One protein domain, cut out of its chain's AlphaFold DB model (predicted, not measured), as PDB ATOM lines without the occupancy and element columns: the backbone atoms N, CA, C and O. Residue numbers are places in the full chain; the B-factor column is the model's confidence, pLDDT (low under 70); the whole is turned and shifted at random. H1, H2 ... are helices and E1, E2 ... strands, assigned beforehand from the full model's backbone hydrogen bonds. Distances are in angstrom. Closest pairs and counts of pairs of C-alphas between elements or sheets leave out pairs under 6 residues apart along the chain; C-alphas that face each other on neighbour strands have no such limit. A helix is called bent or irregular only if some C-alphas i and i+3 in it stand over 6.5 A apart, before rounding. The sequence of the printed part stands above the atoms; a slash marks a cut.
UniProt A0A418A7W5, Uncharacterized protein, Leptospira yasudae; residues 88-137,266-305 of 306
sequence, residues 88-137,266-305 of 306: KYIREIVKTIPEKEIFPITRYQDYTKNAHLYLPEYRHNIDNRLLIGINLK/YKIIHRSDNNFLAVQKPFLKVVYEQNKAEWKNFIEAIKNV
ATOM      1  N   LYS A  88     -31.421 -37.433  12.751       76.25
ATOM      2  CA  LYS A  88     -31.037 -38.727  13.346       76.25
ATOM      3  C   LYS A  88     -30.643 -39.735  12.260       76.25
ATOM      4  O   LYS A  88     -29.552 -40.294  12.334       76.25
ATOM      5  N   TYR A  89     -31.474 -39.857  11.224       82.81
ATOM      6  CA  TYR A  89     -31.228 -40.722  10.071       82.81
ATOM      7  C   TYR A  89     -29.926 -40.345   9.347       82.81
ATOM      8  O   TYR A  89     -29.059 -41.191   9.154       82.81
ATOM      9  N   ILE A  90     -29.723 -39.060   9.025       83.00
ATOM     10  CA  ILE A  90     -28.482 -38.579   8.395       83.00
ATOM     11  C   ILE A  90     -27.270 -38.937   9.252       83.00
ATOM     12  O   ILE A  90     -26.294 -39.469   8.738       83.00
ATOM     13  N   ARG A  91     -27.317 -38.669  10.560       79.88
ATOM     14  CA  ARG A  91     -26.197 -38.919  11.473       79.88
ATOM     15  C   ARG A  91     -25.856 -40.405  11.567       79.88
ATOM     16  O   ARG A  91     -24.675 -40.743  11.607       79.88
ATOM     17  N   GLU A  92     -26.858 -41.275  11.642       83.25
ATOM     18  CA  GLU A  92     -26.675 -42.730  11.687       83.25
ATOM     19  C   GLU A  92     -26.034 -43.249  10.394       83.25
ATOM     20  O   GLU A  92     -25.056 -43.999  10.447       83.25
ATOM     21  N   ILE A  93     -26.485 -42.755   9.238       86.69
ATOM     22  CA  ILE A  93     -25.886 -43.094   7.947       86.69
ATOM     23  C   ILE A  93     -24.463 -42.533   7.822       86.69
ATOM     24  O   ILE A  93     -23.532 -43.277   7.538       86.69
ATOM     25  N   VAL A  94     -24.241 -41.245   8.083       85.50
ATOM     26  CA  VAL A  94     -22.923 -40.602   7.917       85.50
ATOM     27  C   VAL A  94     -21.858 -41.261   8.793       85.50
ATOM     28  O   VAL A  94     -20.744 -41.508   8.339       85.50
ATOM     29  N   LYS A  95     -22.197 -41.635  10.033       84.25
ATOM     30  CA  LYS A  95     -21.265 -42.337  10.929       84.25
ATOM     31  C   LYS A  95     -20.819 -43.696  10.402       84.25
ATOM     32  O   LYS A  95     -19.720 -44.130  10.750       84.25
ATOM     33  N   THR A  96     -21.648 -44.367   9.608       86.31
ATOM     34  CA  THR A  96     -21.374 -45.720   9.108       86.31
ATOM     35  C   THR A  96     -20.631 -45.723   7.774       86.31
ATOM     36  O   THR A  96     -20.039 -46.745   7.436       86.31
ATOM     37  N   ILE A  97     -20.556 -44.590   7.065       89.25
ATOM     38  CA  ILE A  97     -19.778 -44.463   5.825       89.25
ATOM     39  C   ILE A  97     -18.296 -44.824   6.089       89.25
ATOM     40  O   ILE A  97     -17.724 -44.334   7.075       89.25
ATOM     41  N   PRO A  98     -17.662 -45.666   5.241       89.88
ATOM     42  CA  PRO A  98     -16.252 -46.041   5.395       89.88
ATOM     43  C   PRO A  98     -15.303 -44.840   5.328       89.88
ATOM     44  O   PRO A  98     -14.452 -44.653   6.193       89.88
ATOM     45  N   GLU A  99     -15.503 -43.980   4.331       88.88
ATOM     46  CA  GLU A  99     -14.719 -42.766   4.118       88.88
ATOM     47  C   GLU A  99     -15.250 -41.637   5.022       88.88
ATOM     48  O   GLU A  99     -16.277 -41.033   4.735       88.88
ATOM     49  N   LYS A 100     -14.575 -41.336   6.138       81.88
ATOM     50  CA  LYS A 100     -15.065 -40.340   7.121       81.88
ATOM     51  C   LYS A 100     -15.089 -38.904   6.618       81.88
ATOM     52  O   LYS A 100     -15.751 -38.061   7.218       81.88
ATOM     53  N   GLU A 101     -14.364 -38.628   5.544       81.00
ATOM     54  CA  GLU A 101     -14.299 -37.290   4.983       81.00
ATOM     55  C   GLU A 101     -15.507 -36.969   4.115       81.00
ATOM     56  O   GLU A 101     -15.814 -35.794   3.973       81.00
ATOM     57  N   ILE A 102     -16.223 -37.958   3.572       84.75
ATOM     58  CA  ILE A 102     -17.288 -37.687   2.603       84.75
ATOM     59  C   ILE A 102     -18.628 -37.420   3.278       84.75
ATOM     60  O   ILE A 102     -18.995 -38.044   4.276       84.75
ATOM     61  N   PHE A 103     -19.403 -36.531   2.667       86.44
ATOM     62  CA  PHE A 103     -20.752 -36.212   3.095       86.44
ATOM     63  C   PHE A 103     -21.747 -36.443   1.954       86.44
ATOM     64  O   PHE A 103     -21.565 -35.895   0.872       86.44
ATOM     65  N   PRO A 104     -22.814 -37.230   2.146       88.12
ATOM     66  CA  PRO A 104     -23.774 -37.498   1.084       88.12
ATOM     67  C   PRO A 104     -24.531 -36.231   0.675       88.12
ATOM     68  O   PRO A 104     -24.894 -35.395   1.510       88.12
ATOM     69  N   ILE A 105     -24.870 -36.125  -0.612       87.81
ATOM     70  CA  ILE A 105     -25.869 -35.150  -1.057       87.81
ATOM     71  C   ILE A 105     -27.165 -35.418  -0.293       87.81
ATOM     72  O   ILE A 105     -27.625 -36.550  -0.234       87.81
ATOM     73  N   THR A 106     -27.774 -34.385   0.284       86.00
ATOM     74  CA  THR A 106     -29.049 -34.529   0.996       86.00
ATOM     75  C   THR A 106     -30.158 -33.758   0.283       86.00
ATOM     76  O   THR A 106     -29.943 -32.632  -0.179       86.00
ATOM     77  N   ARG A 107     -31.345 -34.361   0.188       84.81
ATOM     78  CA  ARG A 107     -32.564 -33.786  -0.400       84.81
ATOM     79  C   ARG A 107     -33.733 -33.915   0.574       84.81
ATOM     80  O   ARG A 107     -33.850 -34.929   1.252       84.81
ATOM     81  N   TYR A 108     -34.592 -32.899   0.626       80.00
ATOM     82  CA  TYR A 108     -35.738 -32.820   1.540       80.00
ATOM     83  C   TYR A 108     -37.030 -32.523   0.790       80.00
ATOM     84  O   TYR A 108     -37.001 -31.963  -0.305       80.00
ATOM     85  N   GLN A 109     -38.160 -32.826   1.429       75.75
ATOM     86  CA  GLN A 109     -39.474 -32.397   0.952       75.75
ATOM     87  C   GLN A 109     -39.643 -30.868   0.984       75.75
ATOM     88  O   GLN A 109     -40.054 -30.298  -0.018       75.75
ATOM     89  N   ASP A 110     -39.300 -30.195   2.087       67.38
ATOM     90  CA  ASP A 110     -39.427 -28.735   2.212       67.38
ATOM     91  C   ASP A 110     -38.043 -28.084   2.170       67.38
ATOM     92  O   ASP A 110     -37.199 -28.318   3.041       67.38
ATOM     93  N   TYR A 111     -37.804 -27.261   1.151       56.56
ATOM     94  CA  TYR A 111     -36.465 -26.791   0.797       56.56
ATOM     95  C   TYR A 111     -35.830 -25.805   1.797       56.56
ATOM     96  O   TYR A 111     -34.634 -25.537   1.746       56.56
ATOM     97  N   THR A 112     -36.561 -25.305   2.796       50.19
ATOM     98  CA  THR A 112     -35.995 -24.357   3.779       50.19
ATOM     99  C   THR A 112     -34.991 -24.980   4.759       50.19
ATOM    100  O   THR A 112     -34.532 -24.304   5.682       50.19
ATOM    101  N   LYS A 113     -34.615 -26.255   4.594       53.41
ATOM    102  CA  LYS A 113     -33.793 -26.994   5.562       53.41
ATOM    103  C   LYS A 113     -32.549 -27.560   4.904       53.41
ATOM    104  O   LYS A 113     -32.452 -28.717   4.517       53.41
ATOM    105  N   ASN A 114     -31.546 -26.706   4.826       56.66
ATOM    106  CA  ASN A 114     -30.180 -27.076   4.508       56.66
ATOM    107  C   ASN A 114     -29.653 -28.099   5.537       56.66
ATOM    108  O   ASN A 114     -29.260 -27.703   6.631       56.66
ATOM    109  N   ALA A 115     -29.585 -29.399   5.206       50.97
ATOM    110  CA  ALA A 115     -28.939 -30.431   6.054       50.97
ATOM    111  C   ALA A 115     -27.583 -29.965   6.596       50.97
ATOM    112  O   ALA A 115     -27.225 -30.177   7.751       50.97
ATOM    113  N   HIS A 116     -26.841 -29.292   5.724       51.53
ATOM    114  CA  HIS A 116     -25.512 -28.786   5.983       51.53
ATOM    115  C   HIS A 116     -25.491 -27.654   7.026       51.53
ATOM    116  O   HIS A 116     -24.446 -27.383   7.615       51.53
ATOM    117  N   LEU A 117     -26.625 -26.992   7.301       53.28
ATOM    118  CA  LEU A 117     -26.747 -26.083   8.445       53.28
ATOM    119  C   LEU A 117     -26.624 -26.825   9.774       53.28
ATOM    120  O   LEU A 117     -26.061 -26.269  10.711       53.28
ATOM    121  N   TYR A 118     -27.090 -28.072   9.826       55.91
ATOM    122  CA  TYR A 118     -27.072 -28.901  11.029       55.91
ATOM    123  C   TYR A 118     -25.780 -29.714  11.187       55.91
ATOM    124  O   TYR A 118     -25.494 -30.166  12.291       55.91
ATOM    125  N   LEU A 119     -24.999 -29.868  10.111       62.31
ATOM    126  CA  LEU A 119     -23.691 -30.538  10.081       62.31
ATOM    127  C   LEU A 119     -22.633 -29.640   9.408       62.31
ATOM    128  O   LEU A 119     -22.142 -29.957   8.319       62.31
ATOM    129  N   PRO A 120     -22.333 -28.463   9.994       58.88
ATOM    130  CA  PRO A 120     -21.493 -27.447   9.369       58.88
ATOM    131  C   PRO A 120     -20.074 -27.925   9.049       58.88
ATOM    132  O   PRO A 120     -19.517 -27.502   8.040       58.88
ATOM    133  N   GLU A 121     -19.518 -28.828   9.853       62.66
ATOM    134  CA  GLU A 121     -18.169 -29.371   9.692       62.66
ATOM    135  C   GLU A 121     -17.994 -30.240   8.432       62.66
ATOM    136  O   GLU A 121     -16.874 -30.399   7.957       62.66
ATOM    137  N   TYR A 122     -19.086 -30.733   7.837       63.62
ATOM    138  CA  TYR A 122     -19.048 -31.603   6.654       63.62
ATOM    139  C   TYR A 122     -19.437 -30.889   5.342       63.62
ATOM    140  O   TYR A 122     -19.457 -31.504   4.277       63.62
ATOM    141  N   ARG A 123     -19.721 -29.575   5.393       62.03
ATOM    142  CA  ARG A 123     -20.171 -28.754   4.244       62.03
ATOM    143  C   ARG A 123     -19.261 -28.815   3.023       62.03
ATOM    144  O   ARG A 123     -19.750 -28.738   1.902       62.03
ATOM    145  N   HIS A 124     -17.953 -28.888   3.241       67.62
ATOM    146  CA  HIS A 124     -16.963 -28.783   2.171       67.62
ATOM    147  C   HIS A 124     -16.723 -30.103   1.433       67.62
ATOM    148  O   HIS A 124     -16.087 -30.092   0.384       67.62
ATOM    149  N   ASN A 125     -17.283 -31.210   1.929       79.25
ATOM    150  CA  ASN A 125     -16.971 -32.549   1.440       79.25
ATOM    151  C   ASN A 125     -18.206 -33.266   0.876       79.25
ATOM    152  O   ASN A 125     -18.347 -34.484   1.008       79.25
ATOM    153  N   ILE A 126     -19.131 -32.507   0.283       83.62
ATOM    154  CA  ILE A 126     -20.318 -33.084  -0.351       83.62
ATOM    155  C   ILE A 126     -19.882 -33.968  -1.525       83.62
ATOM    156  O   ILE A 126     -19.228 -33.506  -2.458       83.62
ATOM    157  N   ASP A 127     -20.298 -35.228  -1.490       88.44
ATOM    158  CA  ASP A 127     -19.955 -36.265  -2.449       88.44
ATOM    159  C   ASP A 127     -21.224 -36.816  -3.110       88.44
ATOM    160  O   ASP A 127     -22.179 -37.238  -2.452       88.44
ATOM    161  N   ASN A 128     -21.237 -36.806  -4.443       89.50
ATOM    162  CA  ASN A 128     -22.385 -37.208  -5.247       89.50
ATOM    163  C   ASN A 128     -22.543 -38.728  -5.394       89.50
ATOM    164  O   ASN A 128     -23.556 -39.174  -5.936       89.50
ATOM    165  N   ARG A 129     -21.603 -39.543  -4.904       93.62
ATOM    166  CA  ARG A 129     -21.718 -41.008  -4.906       93.62
ATOM    167  C   ARG A 129     -22.853 -41.496  -4.014       93.62
ATOM    168  O   ARG A 129     -23.394 -42.574  -4.265       93.62
ATOM    169  N   LEU A 130     -23.215 -40.717  -2.998       92.88
ATOM    170  CA  LEU A 130     -24.277 -41.017  -2.046       92.88
ATOM    171  C   LEU A 130     -25.329 -39.907  -2.047       92.88
ATOM    172  O   LEU A 130     -24.999 -38.722  -2.066       92.88
ATOM    173  N   LEU A 131     -26.596 -40.303  -1.979       92.75
ATOM    174  CA  LEU A 131     -27.731 -39.399  -1.860       92.75
ATOM    175  C   LEU A 131     -28.630 -39.854  -0.713       92.75
ATOM    176  O   LEU A 131     -29.096 -40.991  -0.699       92.75
ATOM    177  N   ILE A 132     -28.889 -38.962   0.235       91.25
ATOM    178  CA  ILE A 132     -29.874 -39.146   1.295       91.25
ATOM    179  C   ILE A 132     -31.126 -38.345   0.947       91.25
ATOM    180  O   ILE A 132     -31.077 -37.128   0.773       91.25
ATOM    181  N   GLY A 133     -32.257 -39.034   0.876       90.12
ATOM    182  CA  GLY A 133     -33.574 -38.427   0.789       90.12
ATOM    183  C   GLY A 133     -34.240 -38.394   2.157       90.12
ATOM    184  O   GLY A 133     -34.299 -39.431   2.812       90.12
ATOM    185  N   ILE A 134     -34.741 -37.239   2.588       86.94
ATOM    186  CA  ILE A 134     -35.395 -37.062   3.888       86.94
ATOM    187  C   ILE A 134     -36.835 -36.595   3.723       86.94
ATOM    188  O   ILE A 134     -37.109 -35.559   3.113       86.94
ATOM    189  N   ASN A 135     -37.740 -37.335   4.356       85.75
ATOM    190  CA  ASN A 135     -39.178 -37.102   4.337       85.75
ATOM    191  C   ASN A 135     -39.772 -36.965   2.917       85.75
ATOM    192  O   ASN A 135     -40.752 -36.257   2.720       85.75
ATOM    193  N   LEU A 136     -39.174 -37.617   1.920       86.06
ATOM    194  CA  LEU A 136     -39.616 -37.542   0.531       86.06
ATOM    195  C   LEU A 136     -40.786 -38.493   0.299       86.06
ATOM    196  O   LEU A 136     -40.718 -39.685   0.607       86.06
ATOM    197  N   LYS A 137     -41.854 -37.966  -0.291       87.69
ATOM    198  CA  LYS A 137     -42.995 -38.755  -0.746       87.69
ATOM    199  C   LYS A 137     -42.638 -39.462  -2.045       87.69
ATOM    200  O   LYS A 137     -41.753 -39.046  -2.788       87.69
ATOM    201  N   TYR A 266     -29.146 -43.265  -9.487       95.19
ATOM    202  CA  TYR A 266     -28.999 -43.808  -8.144       95.19
ATOM    203  C   TYR A 266     -29.767 -45.123  -7.983       95.19
ATOM    204  O   TYR A 266     -30.753 -45.404  -8.659       95.19
ATOM    205  N   LYS A 267     -29.293 -45.968  -7.074       94.31
ATOM    206  CA  LYS A 267     -30.015 -47.140  -6.587       94.31
ATOM    207  C   LYS A 267     -30.227 -46.959  -5.097       94.31
ATOM    208  O   LYS A 267     -29.258 -46.809  -4.357       94.31
ATOM    209  N   ILE A 268     -31.483 -46.987  -4.667       93.12
ATOM    210  CA  ILE A 268     -31.819 -46.989  -3.245       93.12
ATOM    211  C   ILE A 268     -31.324 -48.302  -2.637       93.12
ATOM    212  O   ILE A 268     -31.603 -49.377  -3.172       93.12
ATOM    213  N   ILE A 269     -30.558 -48.198  -1.553       92.31
ATOM    214  CA  ILE A 269     -30.004 -49.343  -0.822       92.31
ATOM    215  C   ILE A 269     -30.594 -49.496   0.579       92.31
ATOM    216  O   ILE A 269     -30.403 -50.544   1.176       92.31
ATOM    217  N   HIS A 270     -31.305 -48.487   1.084       91.88
ATOM    218  CA  HIS A 270     -31.994 -48.536   2.371       91.88
ATOM    219  C   HIS A 270     -33.136 -47.524   2.406       91.88
ATOM    220  O   HIS A 270     -33.030 -46.442   1.816       91.88
ATOM    221  N   ARG A 271     -34.224 -47.888   3.084       88.88
ATOM    222  CA  ARG A 271     -35.413 -47.059   3.295       88.88
ATOM    223  C   ARG A 271     -35.839 -47.181   4.749       88.88
ATOM    224  O   ARG A 271     -35.837 -48.278   5.279       88.88
ATOM    225  N   SER A 272     -36.230 -46.066   5.348       86.50
ATOM    226  CA  SER A 272     -36.836 -46.022   6.679       86.50
ATOM    227  C   SER A 272     -37.881 -44.913   6.669       86.50
ATOM    228  O   SER A 272     -37.539 -43.741   6.487       86.50
ATOM    229  N   ASP A 273     -39.156 -45.288   6.773       85.50
ATOM    230  CA  ASP A 273     -40.304 -44.401   6.554       85.50
ATOM    231  C   ASP A 273     -40.203 -43.639   5.209       85.50
ATOM    232  O   ASP A 273     -40.002 -44.234   4.148       85.50
ATOM    233  N   ASN A 274     -40.294 -42.307   5.245       85.75
ATOM    234  CA  ASN A 274     -40.125 -41.416   4.092       85.75
ATOM    235  C   ASN A 274     -38.652 -41.029   3.837       85.75
ATOM    236  O   ASN A 274     -38.372 -40.079   3.104       85.75
ATOM    237  N   ASN A 275     -37.692 -41.712   4.464       87.81
ATOM    238  CA  ASN A 275     -36.264 -41.465   4.286       87.81
ATOM    239  C   ASN A 275     -35.620 -42.589   3.476       87.81
ATOM    240  O   ASN A 275     -36.037 -43.748   3.539       87.81
ATOM    241  N   PHE A 276     -34.571 -42.268   2.728       92.06
ATOM    242  CA  PHE A 276     -33.797 -43.272   2.014       92.06
ATOM    243  C   PHE A 276     -32.325 -42.893   1.878       92.06
ATOM    244  O   PHE A 276     -31.960 -41.717   1.867       92.06
ATOM    245  N   LEU A 277     -31.494 -43.916   1.691       93.62
ATOM    246  CA  LEU A 277     -30.122 -43.795   1.217       93.62
ATOM    247  C   LEU A 277     -30.027 -44.442  -0.163       93.62
ATOM    248  O   LEU A 277     -30.435 -45.589  -0.366       93.62
ATOM    249  N   ALA A 278     -29.446 -43.714  -1.105       94.88
ATOM    250  CA  ALA A 278     -29.184 -44.178  -2.448       94.88
ATOM    251  C   ALA A 278     -27.707 -44.014  -2.815       94.88
ATOM    252  O   ALA A 278     -27.034 -43.085  -2.375       94.88
ATOM    253  N   VAL A 279     -27.211 -44.929  -3.643       94.94
ATOM    254  CA  VAL A 279     -25.829 -44.942  -4.129       94.94
ATOM    255  C   VAL A 279     -25.832 -44.822  -5.640       94.94
ATOM    256  O   VAL A 279     -26.652 -45.446  -6.318       94.94
ATOM    257  N   GLN A 280     -24.917 -44.033  -6.185       96.25
ATOM    258  CA  GLN A 280     -24.798 -43.846  -7.622       96.25
ATOM    259  C   GLN A 280     -24.475 -45.184  -8.314       96.25
ATOM    260  O   GLN A 280     -23.566 -45.911  -7.908       96.25
ATOM    261  N   LYS A 281     -25.206 -45.525  -9.379       95.31
ATOM    262  CA  LYS A 281     -25.074 -46.803 -10.104       95.31
ATOM    263  C   LYS A 281     -23.643 -47.042 -10.638       95.31
ATOM    264  O   LYS A 281     -23.122 -48.132 -10.396       95.31
ATOM    265  N   PRO A 282     -22.967 -46.064 -11.287       95.38
ATOM    266  CA  PRO A 282     -21.546 -46.167 -11.630       95.38
ATOM    267  C   PRO A 282     -20.636 -46.501 -10.446       95.38
ATOM    268  O   PRO A 282     -19.766 -47.362 -10.563       95.38
ATOM    269  N   PHE A 283     -20.848 -45.867  -9.291       94.81
ATOM    270  CA  PHE A 283     -20.024 -46.117  -8.113       94.81
ATOM    271  C   PHE A 283     -20.264 -47.513  -7.528       94.81
ATOM    272  O   PHE A 283     -19.306 -48.206  -7.191       94.81
ATOM    273  N   LEU A 284     -21.517 -47.980  -7.490       92.19
ATOM    274  CA  LEU A 284     -21.829 -49.359  -7.101       92.19
ATOM    275  C   LEU A 284     -21.076 -50.373  -7.963       92.19
ATOM    276  O   LEU A 284     -20.499 -51.318  -7.429       92.19
ATOM    277  N   LYS A 285     -21.041 -50.163  -9.284       92.44
ATOM    278  CA  LYS A 285     -20.296 -51.024 -10.211       92.44
ATOM    279  C   LYS A 285     -18.813 -51.099  -9.825       92.44
ATOM    280  O   LYS A 285     -18.289 -52.196  -9.657       92.44
ATOM    281  N   VAL A 286     -18.186 -49.950  -9.564       92.62
ATOM    282  CA  VAL A 286     -16.791 -49.859  -9.096       92.62
ATOM    283  C   VAL A 286     -16.574 -50.618  -7.785       92.62
ATOM    284  O   VAL A 286     -15.607 -51.366  -7.670       92.62
ATOM    285  N   VAL A 287     -17.466 -50.463  -6.801       91.56
ATOM    286  CA  VAL A 287     -17.359 -51.163  -5.508       91.56
ATOM    287  C   VAL A 287     -17.363 -52.682  -5.696       91.56
ATOM    288  O   VAL A 287     -16.551 -53.378  -5.078       91.56
ATOM    289  N   TYR A 288     -18.243 -53.197  -6.559       88.88
ATOM    290  CA  TYR A 288     -18.351 -54.633  -6.806       88.88
ATOM    291  C   TYR A 288     -17.178 -55.189  -7.620       88.88
ATOM    292  O   TYR A 288     -16.603 -56.199  -7.202       88.88
ATOM    293  N   GLU A 289     -16.791 -54.514  -8.704       91.94
ATOM    294  CA  GLU A 289     -15.733 -54.947  -9.630       91.94
ATOM    295  C   GLU A 289     -14.327 -54.828  -9.036       91.94
ATOM    296  O   GLU A 289     -13.506 -55.720  -9.215       91.94
ATOM    297  N   GLN A 290     -14.046 -53.760  -8.282       88.62
ATOM    298  CA  GLN A 290     -12.724 -53.525  -7.677       88.62
ATOM    299  C   GLN A 290     -12.586 -54.125  -6.273       88.62
ATOM    300  O   GLN A 290     -11.622 -53.846  -5.568       88.62
ATOM    301  N   ASN A 291     -13.566 -54.922  -5.845       82.81
ATOM    302  CA  ASN A 291     -13.596 -55.575  -4.542       82.81
ATOM    303  C   ASN A 291     -13.302 -54.645  -3.348       82.81
ATOM    304  O   ASN A 291     -12.549 -55.001  -2.443       82.81
ATOM    305  N   LYS A 292     -13.919 -53.455  -3.320       89.62
ATOM    306  CA  LYS A 292     -13.785 -52.519  -2.193       89.62
ATOM    307  C   LYS A 292     -14.515 -53.067  -0.960       89.62
ATOM    308  O   LYS A 292     -15.686 -52.759  -0.751       89.62
ATOM    309  N   ALA A 293     -13.831 -53.899  -0.174       89.56
ATOM    310  CA  ALA A 293     -14.415 -54.675   0.925       89.56
ATOM    311  C   ALA A 293     -15.172 -53.807   1.945       89.56
ATOM    312  O   ALA A 293     -16.306 -54.120   2.286       89.56
ATOM    313  N   GLU A 294     -14.601 -52.675   2.361       91.31
ATOM    314  CA  GLU A 294     -15.241 -51.768   3.327       91.31
ATOM    315  C   GLU A 294     -16.569 -51.198   2.806       91.31
ATOM    316  O   GLU A 294     -17.570 -51.165   3.520       91.31
ATOM    317  N   TRP A 295     -16.604 -50.811   1.529       92.12
ATOM    318  CA  TRP A 295     -17.810 -50.311   0.874       92.12
ATOM    319  C   TRP A 295     -18.857 -51.400   0.651       92.12
ATOM    320  O   TRP A 295     -20.047 -51.134   0.813       92.12
ATOM    321  N   LYS A 296     -18.437 -52.625   0.308       89.56
ATOM    322  CA  LYS A 296     -19.341 -53.782   0.216       89.56
ATOM    323  C   LYS A 296     -20.002 -54.057   1.564       89.56
ATOM    324  O   LYS A 296     -21.228 -54.080   1.627       89.56
ATOM    325  N   ASN A 297     -19.201 -54.145   2.627       88.56
ATOM    326  CA  ASN A 297     -19.677 -54.376   3.990       88.56
ATOM    327  C   ASN A 297     -20.660 -53.287   4.433       88.56
ATOM    328  O   ASN A 297     -21.705 -53.599   4.989       88.56
ATOM    329  N   PHE A 298     -20.366 -52.016   4.141       90.06
ATOM    330  CA  PHE A 298     -21.278 -50.902   4.410       90.06
ATOM    331  C   PHE A 298     -22.623 -51.049   3.680       90.06
ATOM    332  O   PHE A 298     -23.678 -50.948   4.305       90.06
ATOM    333  N   ILE A 299     -22.600 -51.315   2.367       89.25
ATOM    334  CA  ILE A 299     -23.818 -51.466   1.555       89.25
ATOM    335  C   ILE A 299     -24.651 -52.662   2.034       89.25
ATOM    336  O   ILE A 299     -25.877 -52.592   2.024       89.25
ATOM    337  N   GLU A 300     -24.009 -53.765   2.409       86.12
ATOM    338  CA  GLU A 300     -24.683 -54.967   2.907       86.12
ATOM    339  C   GLU A 300     -25.245 -54.769   4.316       86.12
ATOM    340  O   GLU A 300     -26.394 -55.126   4.559       86.12
ATOM    341  N   ALA A 301     -24.488 -54.135   5.214       82.56
ATOM    342  CA  ALA A 301     -24.934 -53.850   6.574       82.56
ATOM    343  C   ALA A 301     -26.180 -52.959   6.588       82.56
ATOM    344  O   ALA A 301     -27.119 -53.236   7.324       82.56
ATOM    345  N   ILE A 302     -26.218 -51.926   5.743       79.75
ATOM    346  CA  ILE A 302     -27.329 -50.965   5.697       79.75
ATOM    347  C   ILE A 302     -28.569 -51.517   4.982       79.75
ATOM    348  O   ILE A 302     -29.680 -51.094   5.282       79.75
ATOM    349  N   LYS A 303     -28.418 -52.494   4.079       70.12
ATOM    350  CA  LYS A 303     -29.570 -53.192   3.482       70.12
ATOM    351  C   LYS A 303     -30.350 -54.047   4.482       70.12
ATOM    352  O   LYS A 303     -31.511 -54.328   4.220       70.12
ATOM    353  N   ASN A 304     -29.704 -54.483   5.563       57.38
ATOM    354  CA  ASN A 304     -30.258 -55.424   6.540       57.38
ATOM    355  C   ASN A 304     -30.818 -54.733   7.797       57.38
ATOM    356  O   ASN A 304     -31.050 -55.398   8.805       57.38
ATOM    357  N   VAL A 305     -30.975 -53.409   7.768       53.00
ATOM    358  CA  VAL A 305     -31.619 -52.645   8.839       53.00
ATOM    359  C   VAL A 305     -33.057 -52.382   8.392       53.00
ATOM    360  O   VAL A 305     -33.265 -51.558   7.502       53.00
TER     361      VAL A 305
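AT A GLANCE: This is residues 88 to 137 and 266 to 305 of the 306 residues of an uncharacterized protein of Leptospira yasudae (UniProt A0A418A7W5). A strongly twisted sheet of four strands has H1 and H5 over one face, while H4 stands up from it after E4 and the small helices H2 and H3 sit by edge strand E1. The printed part has 90 residues with five named helices and four named strands, in the order H1, E1, H2, H3, E2, E3, E4, H4, H5, class mixed. The mixed sheet runs E1, E2, E4, E3; the whole is compact, radius of gyration of the C-alphas 12.8 A, spanning 39 by 28 by 21 A.

HOW THE PARTS SIT: H1, residues 88 to 96, is on the sheet at a height of 8.1 A; its closest C-alphas to E1, residues 103 to 108, are Val 94 and Phe 103, 6.9 A. H2, residues 115 to 118, and irregular H3, residues 120 to 125, with C-alphas 121 and 124 7.6 A apart, only graze the sheet. E2, residues 126 to 134, bends by 106 degrees at residue 129 and is parallel to E1, with N 107 and O 132 within hydrogen-bond range at 2.8 A; E1, H2, H3, E2 form a strand-helix-strand unit, parallel neighbours with helices between. E3, residues 266 to 272, and E4, residues 275 to 280, form a hairpin, with N 269 and O 277 at 2.9 A; E4 is antiparallel to E2, with N 131 and O 278 at 2.8 A. H4, residues 281 to 289, and H5, residues 293 to 303, are on H1's face and touch only at the corner, closest C-alphas Val 287 and Trp 295, 6.5 A. H5 runs along the strands, at 10 degrees to E3 on the local plane. Every O i to N i+4 pair is within hydrogen-bond range in H4 and H5, 4 of 5 in H1, and 0 of 2 in H3, where 2 of 3 O i to N i+3 pairs are; H2 is too short.

IN THESE COORDINATES: H1 begins at C-alpha 88 (-31.037, -38.727, 13.346). E3 is 16.9 A long from first to last C-alpha, and H5, 15.4 A, ends at C-alpha 303 (-29.570, -53.192, 3.482).

THE WHOLE: Residues 138 to 265 are not printed; C-alphas 137 and 266 are 16.6 A apart. Of the links printed whole, none is long. pLDDT is under 70 at residues 110 to 124 and 304 to 305.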